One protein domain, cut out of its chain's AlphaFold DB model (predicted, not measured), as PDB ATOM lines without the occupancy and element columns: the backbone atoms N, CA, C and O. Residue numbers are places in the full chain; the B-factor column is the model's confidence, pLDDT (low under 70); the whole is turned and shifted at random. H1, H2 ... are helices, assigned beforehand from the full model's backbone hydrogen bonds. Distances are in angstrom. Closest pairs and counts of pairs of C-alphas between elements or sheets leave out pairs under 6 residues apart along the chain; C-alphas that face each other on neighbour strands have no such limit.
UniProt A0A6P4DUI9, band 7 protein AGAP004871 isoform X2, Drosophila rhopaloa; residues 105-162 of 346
ATOM      1  N   GLU A 105     241.707  80.005 142.398       95.06
ATOM      2  CA  GLU A 105     240.567  80.624 143.079       95.06
ATOM      3  C   GLU A 105     240.409  80.082 144.507       95.06
ATOM      4  O   GLU A 105     240.449  80.863 145.460       95.06
ATOM      5  N   ALA A 106     240.377  78.758 144.686       97.25
ATOM      6  CA  ALA A 106     240.306  78.126 146.005       97.25
ATOM      7  C   ALA A 106     241.499  78.497 146.912       97.25
ATOM      8  O   ALA A 106     241.324  78.781 148.101       97.25
ATOM      9  N   VAL A 107     242.717  78.569 146.360       96.50
ATOM     10  CA  VAL A 107     243.923  79.010 147.086       96.50
ATOM     11  C   VAL A 107     243.853  80.498 147.453       96.50
ATOM     12  O   VAL A 107     244.294  80.878 148.542       96.50
ATOM     13  N   ARG A 108     243.285  81.354 146.591       97.81
ATOM     14  CA  ARG A 108     243.048  82.776 146.900       97.81
ATOM     15  C   ARG A 108     242.005  82.943 148.002       97.81
ATOM     16  O   ARG A 108     242.268  83.680 148.947       97.81
ATOM     17  N   GLU A 109     240.886  82.224 147.935       97.62
ATOM     18  CA  GLU A 109     239.870  82.208 148.995       97.62
ATOM     19  C   GLU A 109     240.439  81.748 150.341       97.62
ATOM     20  O   GLU A 109     240.198  82.386 151.365       97.62
ATOM     21  N   ALA A 110     241.201  80.650 150.356       98.00
ATOM     22  CA  ALA A 110     241.809  80.126 151.575       98.00
ATOM     23  C   ALA A 110     242.769  81.148 152.205       98.00
ATOM     24  O   ALA A 110     242.695  81.411 153.406       98.00
ATOM     25  N   ARG A 111     243.616  81.795 151.391       97.44
ATOM     26  CA  ARG A 111     244.506  82.874 151.851       97.44
ATOM     27  C   ARG A 111     243.731  84.096 152.342       97.44
ATOM     28  O   ARG A 111     244.092  84.641 153.377       97.44
ATOM     29  N   ALA A 112     242.657  84.498 151.662       98.12
ATOM     30  CA  ALA A 112     241.813  85.612 152.095       98.12
ATOM     31  C   ALA A 112     241.161  85.341 153.462       98.12
ATOM     32  O   ALA A 112     241.165  86.219 154.320       98.12
ATOM     33  N   LYS A 113     240.679  84.113 153.703       98.00
ATOM     34  CA  LYS A 113     240.103  83.689 154.992       98.00
ATOM     35  C   LYS A 113     241.143  83.687 156.122       98.00
ATOM     36  O   LYS A 113     240.828  84.127 157.223       98.00
ATOM     37  N   ILE A 114     242.384  83.271 155.847       98.19
ATOM     38  CA  ILE A 114     243.501  83.352 156.810       98.19
ATOM     39  C   ILE A 114     243.843  84.816 157.128       98.19
ATOM     40  O   ILE A 114     243.910  85.186 158.296       98.19
ATOM     41  N   ILE A 115     244.000  85.664 156.105       98.12
ATOM     42  CA  ILE A 115     244.320  87.092 156.270       98.12
ATOM     43  C   ILE A 115     243.207  87.826 157.036       98.12
ATOM     44  O   ILE A 115     243.511  88.670 157.878       98.12
ATOM     45  N   LEU A 116     241.936  87.483 156.792       98.06
ATOM     46  CA  LEU A 116     240.799  88.013 157.543       98.06
ATOM     47  C   LEU A 116     240.866  87.607 159.021       98.06
ATOM     48  O   LEU A 116     240.857  88.486 159.874       98.06
ATOM     49  N   ALA A 117     241.018  86.315 159.327       98.12
ATOM     50  CA  ALA A 117     241.094  85.831 160.708       98.12
ATOM     51  C   ALA A 117     242.307  86.403 161.472       98.12
ATOM     52  O   ALA A 117     242.199  86.775 162.641       98.12
ATOM     53  N   GLU A 118     243.459  86.544 160.809       98.00
ATOM     54  CA  GLU A 118     244.615  87.252 161.368       98.00
ATOM     55  C   GLU A 118     244.336  88.744 161.604       98.00
ATOM     56  O   GLU A 118     244.796  89.303 162.601       98.00
ATOM     57  N   GLY A 119     243.619  89.400 160.688       98.44
ATOM     58  CA  GLY A 119     243.216  90.801 160.803       98.44
ATOM     59  C   GLY A 119     242.249  91.030 161.963       98.44
ATOM     60  O   GLY A 119     242.474  91.922 162.775       98.44
ATOM     61  N   GLU A 120     241.231  90.180 162.093       97.56
ATOM     62  CA  GLU A 120     240.267  90.174 163.195       97.56
ATOM     63  C   GLU A 120     240.948  89.914 164.544       97.56
ATOM     64  O   GLU A 120     240.667  90.617 165.516       97.56
ATOM     65  N   ALA A 121     241.903  88.981 164.614       97.94
ATOM     66  CA  ALA A 121     242.686  88.743 165.825       97.94
ATOM     67  C   ALA A 121     243.543  89.965 166.207       97.94
ATOM     68  O   ALA A 121     243.525  90.398 167.360       97.94
ATOM     69  N   LYS A 122     244.252  90.567 165.240       98.00
ATOM     70  CA  LYS A 122     245.070  91.777 165.458       98.00
ATOM     71  C   LYS A 122     244.209  92.972 165.886       98.00
ATOM     72  O   LYS A 122     244.564  93.665 166.837       98.00
ATOM     73  N   ALA A 123     243.051  93.169 165.253       97.31
ATOM     74  CA  ALA A 123     242.092  94.206 165.624       97.31
ATOM     75  C   ALA A 123     241.512  93.971 167.029       97.31
ATOM     76  O   ALA A 123     241.411  94.911 167.811       97.31
ATOM     77  N   SER A 124     241.197  92.721 167.383       97.19
ATOM     78  CA  SER A 124     240.675  92.353 168.708       97.19
ATOM     79  C   SER A 124     241.683  92.607 169.833       97.19
ATOM     80  O   SER A 124     241.300  93.092 170.895       97.19
ATOM     81  N   MET A 125     242.972  92.337 169.598       97.62
ATOM     82  CA  MET A 125     244.047  92.661 170.548       97.62
ATOM     83  C   MET A 125     244.203  94.178 170.733       97.62
ATOM     84  O   MET A 125     244.160  94.647 171.868       97.62
ATOM     85  N   ALA A 126     244.258  94.957 169.648       96.38
ATOM     86  CA  ALA A 126     244.330  96.421 169.728       96.38
ATOM     87  C   ALA A 126     243.081  97.053 170.385       96.38
ATOM     88  O   ALA A 126     243.189  98.018 171.141       96.38
ATOM     89  N   LEU A 127     241.887  96.497 170.143       93.12
ATOM     90  CA  LEU A 127     240.650  96.917 170.811       93.12
ATOM     91  C   LEU A 127     240.651  96.567 172.303       93.12
ATOM     92  O   LEU A 127     240.157  97.361 173.103       93.12
ATOM     93  N   LYS A 128     241.231  95.424 172.691       96.00
ATOM     94  CA  LYS A 128     241.413  95.062 174.100       96.00
ATOM     95  C   LYS A 128     242.381  96.023 174.792       96.00
ATOM     96  O   LYS A 128     242.025  96.571 175.824       96.00
ATOM     97  N   GLU A 129     243.549  96.287 174.210       95.19
ATOM     98  CA  GLU A 129     244.526  97.247 174.750       95.19
ATOM     99  C   GLU A 129     243.915  98.648 174.909       95.19
ATOM    100  O   GLU A 129     244.052  99.277 175.959       95.19
ATOM    101  N   ALA A 130     243.152  99.110 173.912       92.62
ATOM    102  CA  ALA A 130     242.402 100.359 174.008       92.62
ATOM    103  C   ALA A 130     241.334 100.324 175.117       92.62
ATOM    104  O   ALA A 130     241.169 101.313 175.825       92.62
ATOM    105  N   SER A 131     240.624  99.204 175.297       91.75
ATOM    106  CA  SER A 131     239.644  99.024 176.378       91.75
ATOM    107  C   SER A 131     240.300  99.017 177.762       91.75
ATOM    108  O   SER A 131     239.781  99.648 178.680       91.75
ATOM    109  N   ASP A 132     241.447  98.351 177.907       92.12
ATOM    110  CA  ASP A 132     242.222  98.299 179.147       92.12
ATOM    111  C   ASP A 132     242.670  99.728 179.533       92.12
ATOM    112  O   ASP A 132     242.412 100.174 180.652       92.12
ATOM    113  N   VAL A 133     243.207 100.512 178.584       90.75
ATOM    114  CA  VAL A 133     243.549 101.939 178.783       90.75
ATOM    115  C   VAL A 133     242.318 102.800 179.100       90.75
ATOM    116  O   VAL A 133     242.371 103.645 179.995       90.75
ATOM    117  N   MET A 134     241.194 102.593 178.407       89.06
ATOM    118  CA  MET A 134     239.950 103.324 178.671       89.06
ATOM    119  C   MET A 134     239.378 103.038 180.064       89.06
ATOM    120  O   MET A 134     238.816 103.944 180.676       89.06
ATOM    121  N   SER A 135     239.528 101.813 180.575       88.56
ATOM    122  CA  SER A 135     239.024 101.425 181.900       88.56
ATOM    123  C   SER A 135     239.678 102.204 183.047       88.56
ATOM    124  O   SER A 135     239.043 102.435 184.073       88.56
ATOM    125  N   GLY A 136     240.911 102.687 182.846       89.25
ATOM    126  CA  GLY A 136     241.653 103.479 183.828       89.25
ATOM    127  C   GLY A 136     241.114 104.895 184.067       89.25
ATOM    128  O   GLY A 136     241.561 105.549 185.006       89.25
ATOM    129  N   ASN A 137     240.173 105.396 183.253       89.06
ATOM    130  CA  ASN A 137     239.525 106.689 183.491       89.06
ATOM    131  C   ASN A 137     238.088 106.724 182.934       89.06
ATOM    132  O   ASN A 137     237.868 106.718 181.722       89.06
ATOM    133  N   GLN A 138     237.110 106.859 183.833       81.75
ATOM    134  CA  GLN A 138     235.675 106.893 183.530       81.75
ATOM    135  C   GLN A 138     235.267 108.025 182.561       81.75
ATOM    136  O   GLN A 138     234.332 107.852 181.776       81.75
ATOM    137  N   ILE A 139     236.004 109.145 182.539       87.62
ATOM    138  CA  ILE A 139     235.786 110.258 181.598       87.62
ATOM    139  C   ILE A 139     236.072 109.814 180.152       87.62
ATOM    140  O   ILE A 139     235.381 110.225 179.221       87.62
ATOM    141  N   THR A 140     237.042 108.921 179.934       87.56
ATOM    142  CA  THR A 140     237.395 108.425 178.592       87.56
ATOM    143  C   THR A 140     236.255 107.614 177.970       87.56
ATOM    144  O   THR A 140     236.027 107.687 176.761       87.56
ATOM    145  N   LEU A 141     235.496 106.875 178.788       87.44
ATOM    146  CA  LEU A 141     234.314 106.132 178.340       87.44
ATOM    147  C   LEU A 141     233.194 107.090 177.905       87.44
ATOM    148  O   LEU A 141     232.625 106.910 176.828       87.44
ATOM    149  N   GLN A 142     232.945 108.154 178.677       85.44
ATOM    150  CA  GLN A 142     232.005 109.222 178.308       85.44
ATOM    151  C   GLN A 142     232.433 109.938 177.013       85.44
ATOM    152  O   GLN A 142     231.610 110.139 176.119       85.44
ATOM    153  N   LEU A 143     233.724 110.252 176.856       88.44
ATOM    154  CA  LEU A 143     234.248 110.888 175.646       88.44
ATOM    155  C   LEU A 143     234.103 109.989 174.407       88.44
ATOM    156  O   LEU A 143     233.670 110.466 173.360       88.44
ATOM    157  N   ARG A 144     234.387 108.681 174.516       86.50
ATOM    158  CA  ARG A 144     234.113 107.732 173.422       86.50
ATOM    159  C   ARG A 144     232.618 107.620 173.131       86.50
ATOM    160  O   ARG A 144     232.256 107.543 171.962       86.50
ATOM    161  N   HIS A 145     231.752 107.642 174.143       83.25
ATOM    162  CA  HIS A 145     230.307 107.635 173.917       83.25
ATOM    163  C   HIS A 145     229.870 108.842 173.067       83.25
ATOM    164  O   HIS A 145     229.242 108.656 172.025       83.25
ATOM    165  N   LEU A 146     230.309 110.055 173.423       88.38
ATOM    166  CA  LEU A 146     230.070 111.265 172.625       88.38
ATOM    167  C   LEU A 146     230.694 111.184 171.219       88.38
ATOM    168  O   LEU A 146     230.072 111.613 170.249       88.38
ATOM    169  N   GLN A 147     231.886 110.596 171.075       87.81
ATOM    170  CA  GLN A 147     232.540 110.411 169.774       87.81
ATOM    171  C   GLN A 147     231.763 109.448 168.859       87.81
ATOM    172  O   GLN A 147     231.597 109.734 167.674       87.81
ATOM    173  N   VAL A 148     231.253 108.334 169.397       87.19
ATOM    174  CA  VAL A 148     230.419 107.371 168.653       87.19
ATOM    175  C   VAL A 148     229.097 108.014 168.240       87.19
ATOM    176  O   VAL A 148     228.712 107.906 167.078       87.19
ATOM    177  N   LEU A 149     228.442 108.744 169.150       81.75
ATOM    178  CA  LEU A 149     227.225 109.501 168.842       81.75
ATOM    179  C   LEU A 149     227.462 110.555 167.747       81.75
ATOM    180  O   LEU A 149     226.646 110.673 166.837       81.75
ATOM    181  N   SER A 150     228.590 111.269 167.791       84.62
ATOM    182  CA  SER A 150     228.978 112.248 166.766       84.62
ATOM    183  C   SER A 150     229.212 111.594 165.394       84.62
ATOM    184  O   SER A 150     228.652 112.050 164.397       84.62
ATOM    185  N   SER A 151     229.939 110.468 165.341       82.62
ATOM    186  CA  SER A 151     230.123 109.685 164.106       82.62
ATOM    187  C   SER A 151     228.775 109.250 163.526       82.62
ATOM    188  O   SER A 151     228.468 109.555 162.373       82.62
ATOM    189  N   MET A 152     227.917 108.640 164.355       80.50
ATOM    190  CA  MET A 152     226.580 108.198 163.952       80.50
ATOM    191  C   MET A 152     225.701 109.350 163.445       80.50
ATOM    192  O   MET A 152     225.009 109.162 162.447       80.50
ATOM    193  N   ALA A 153     225.744 110.523 164.086       75.25
ATOM    194  CA  ALA A 153     224.988 111.710 163.683       75.25
ATOM    195  C   ALA A 153     225.505 112.346 162.373       75.25
ATOM    196  O   ALA A 153     224.743 113.008 161.667       75.25
ATOM    197  N   SER A 154     226.784 112.141 162.036       74.75
ATOM    198  CA  SER A 154     227.368 112.575 160.758       74.75
ATOM    199  C   SER A 154     227.054 111.626 159.594       74.75
ATOM    200  O   SER A 154     226.756 112.083 158.492       74.75
ATOM    201  N   GLU A 155     227.056 110.312 159.836       72.19
ATOM    202  CA  GLU A 155     226.746 109.285 158.830       72.19
ATOM    203  C   GLU A 155     225.238 109.159 158.572       72.19
ATOM    204  O   GLU A 155     224.803 108.830 157.467       72.19
ATOM    205  N   ARG A 156     224.421 109.400 159.603       64.31
ATOM    206  CA  ARG A 156     222.959 109.310 159.563       64.31
ATOM    207  C   ARG A 156     222.375 110.524 160.275       64.31
ATOM    208  O   ARG A 156     222.709 110.779 161.425       64.31
ATOM    209  N   ARG A 157     221.436 111.231 159.636       57.62
ATOM    210  CA  ARG A 157     220.734 112.390 160.224       57.62
ATOM    211  C   ARG A 157     219.783 111.950 161.353       57.62
ATOM    212  O   ARG A 157     218.574 111.877 161.153       57.62
ATOM    213  N   VAL A 158     220.332 111.605 162.516       56.78
ATOM    214  CA  VAL A 158     219.598 111.112 163.689       56.78
ATOM    215  C   VAL A 158     219.583 112.191 164.766       56.78
ATOM    216  O   VAL A 158     220.630 112.583 165.275       56.78
ATOM    217  N   ASN A 159     218.387 112.637 165.150       58.78
ATOM    218  CA  ASN A 159     218.214 113.556 166.273       58.78
ATOM    219  C   ASN A 159     218.364 112.785 167.592       58.78
ATOM    220  O   ASN A 159     217.481 112.021 167.981       58.78
ATOM    221  N   ILE A 160     219.489 112.982 168.279       60.72
ATOM    222  CA  ILE A 160     219.794 112.316 169.549       60.72
ATOM    223  C   ILE A 160     219.246 113.169 170.699       60.72
ATOM    224  O   ILE A 160     219.789 114.226 171.011       60.72
ATOM    225  N   ILE A 161     218.172 112.706 171.339       61.50
ATOM    226  CA  ILE A 161     217.619 113.339 172.544       61.50
ATOM    227  C   ILE A 161     218.405 112.836 173.757       61.50
ATOM    228  O   ILE A 161     218.326 111.660 174.109       61.50
ATOM    229  N   PHE A 162     219.166 113.727 174.393       58.72
ATOM    230  CA  PHE A 162     219.954 113.421 175.586       58.72
ATOM    231  C   PHE A 162     219.211 113.878 176.856       58.72
ATOM    232  O   PHE A 162     219.010 115.083 177.026       58.72
TER     233      PHE A 162
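This is residues 105 to 162 of the 346 residues of the protein "band 7 protein AGAP004871 isoform X2" of Drosophila rhopaloa (UniProt A0A6P4DUI9). Two helices meet at their ends in an open V, the long arm H1 and the shorter arm H2, with an unnamed tail after H2 folding back beyond it. Most of H1, residues 105 to 130, stands free and sticks out. The printed part has 58 residues with two named helices, H1 then H2, and no named strand; its class is all helix. It is extended, with a radius of gyration of the C-alphas of 17.4 A, and flat, spanning 50 by 33 by 11 A.

H1, residues 105 to 135, and H2, residues 138 to 155, only just touch, and only at the corner by their link, with 3 pairs of C-alphas within 8 A. The closest C-alphas are those of Met 134 and Thr 140, 5.7 A apart. H1 touches with residues 134 to 135 alone, H2 with residues 140 to 141 alone. They run opposite ways at a steep tilt of 46 degrees, their centres 23.6 A apart. In H1 and H2 every O i to N i+4 pair is within hydrogen-bond range.

H1 begins at C-alpha 105 (240.567, 80.624, 143.079) and measures 44.1 A from first to last C-alpha. H2 measures 26.4 A and ends at C-alpha 155 (226.746, 109.285, 158.830).

The C-alphas of Val 107 and Phe 162 are the two farthest apart, at 50.7 A. The printed part has no cut, and the link from H1 to H2 is tight. Mean pLDDT of the printed part is 87.5; residues 156 to 162 are under 70.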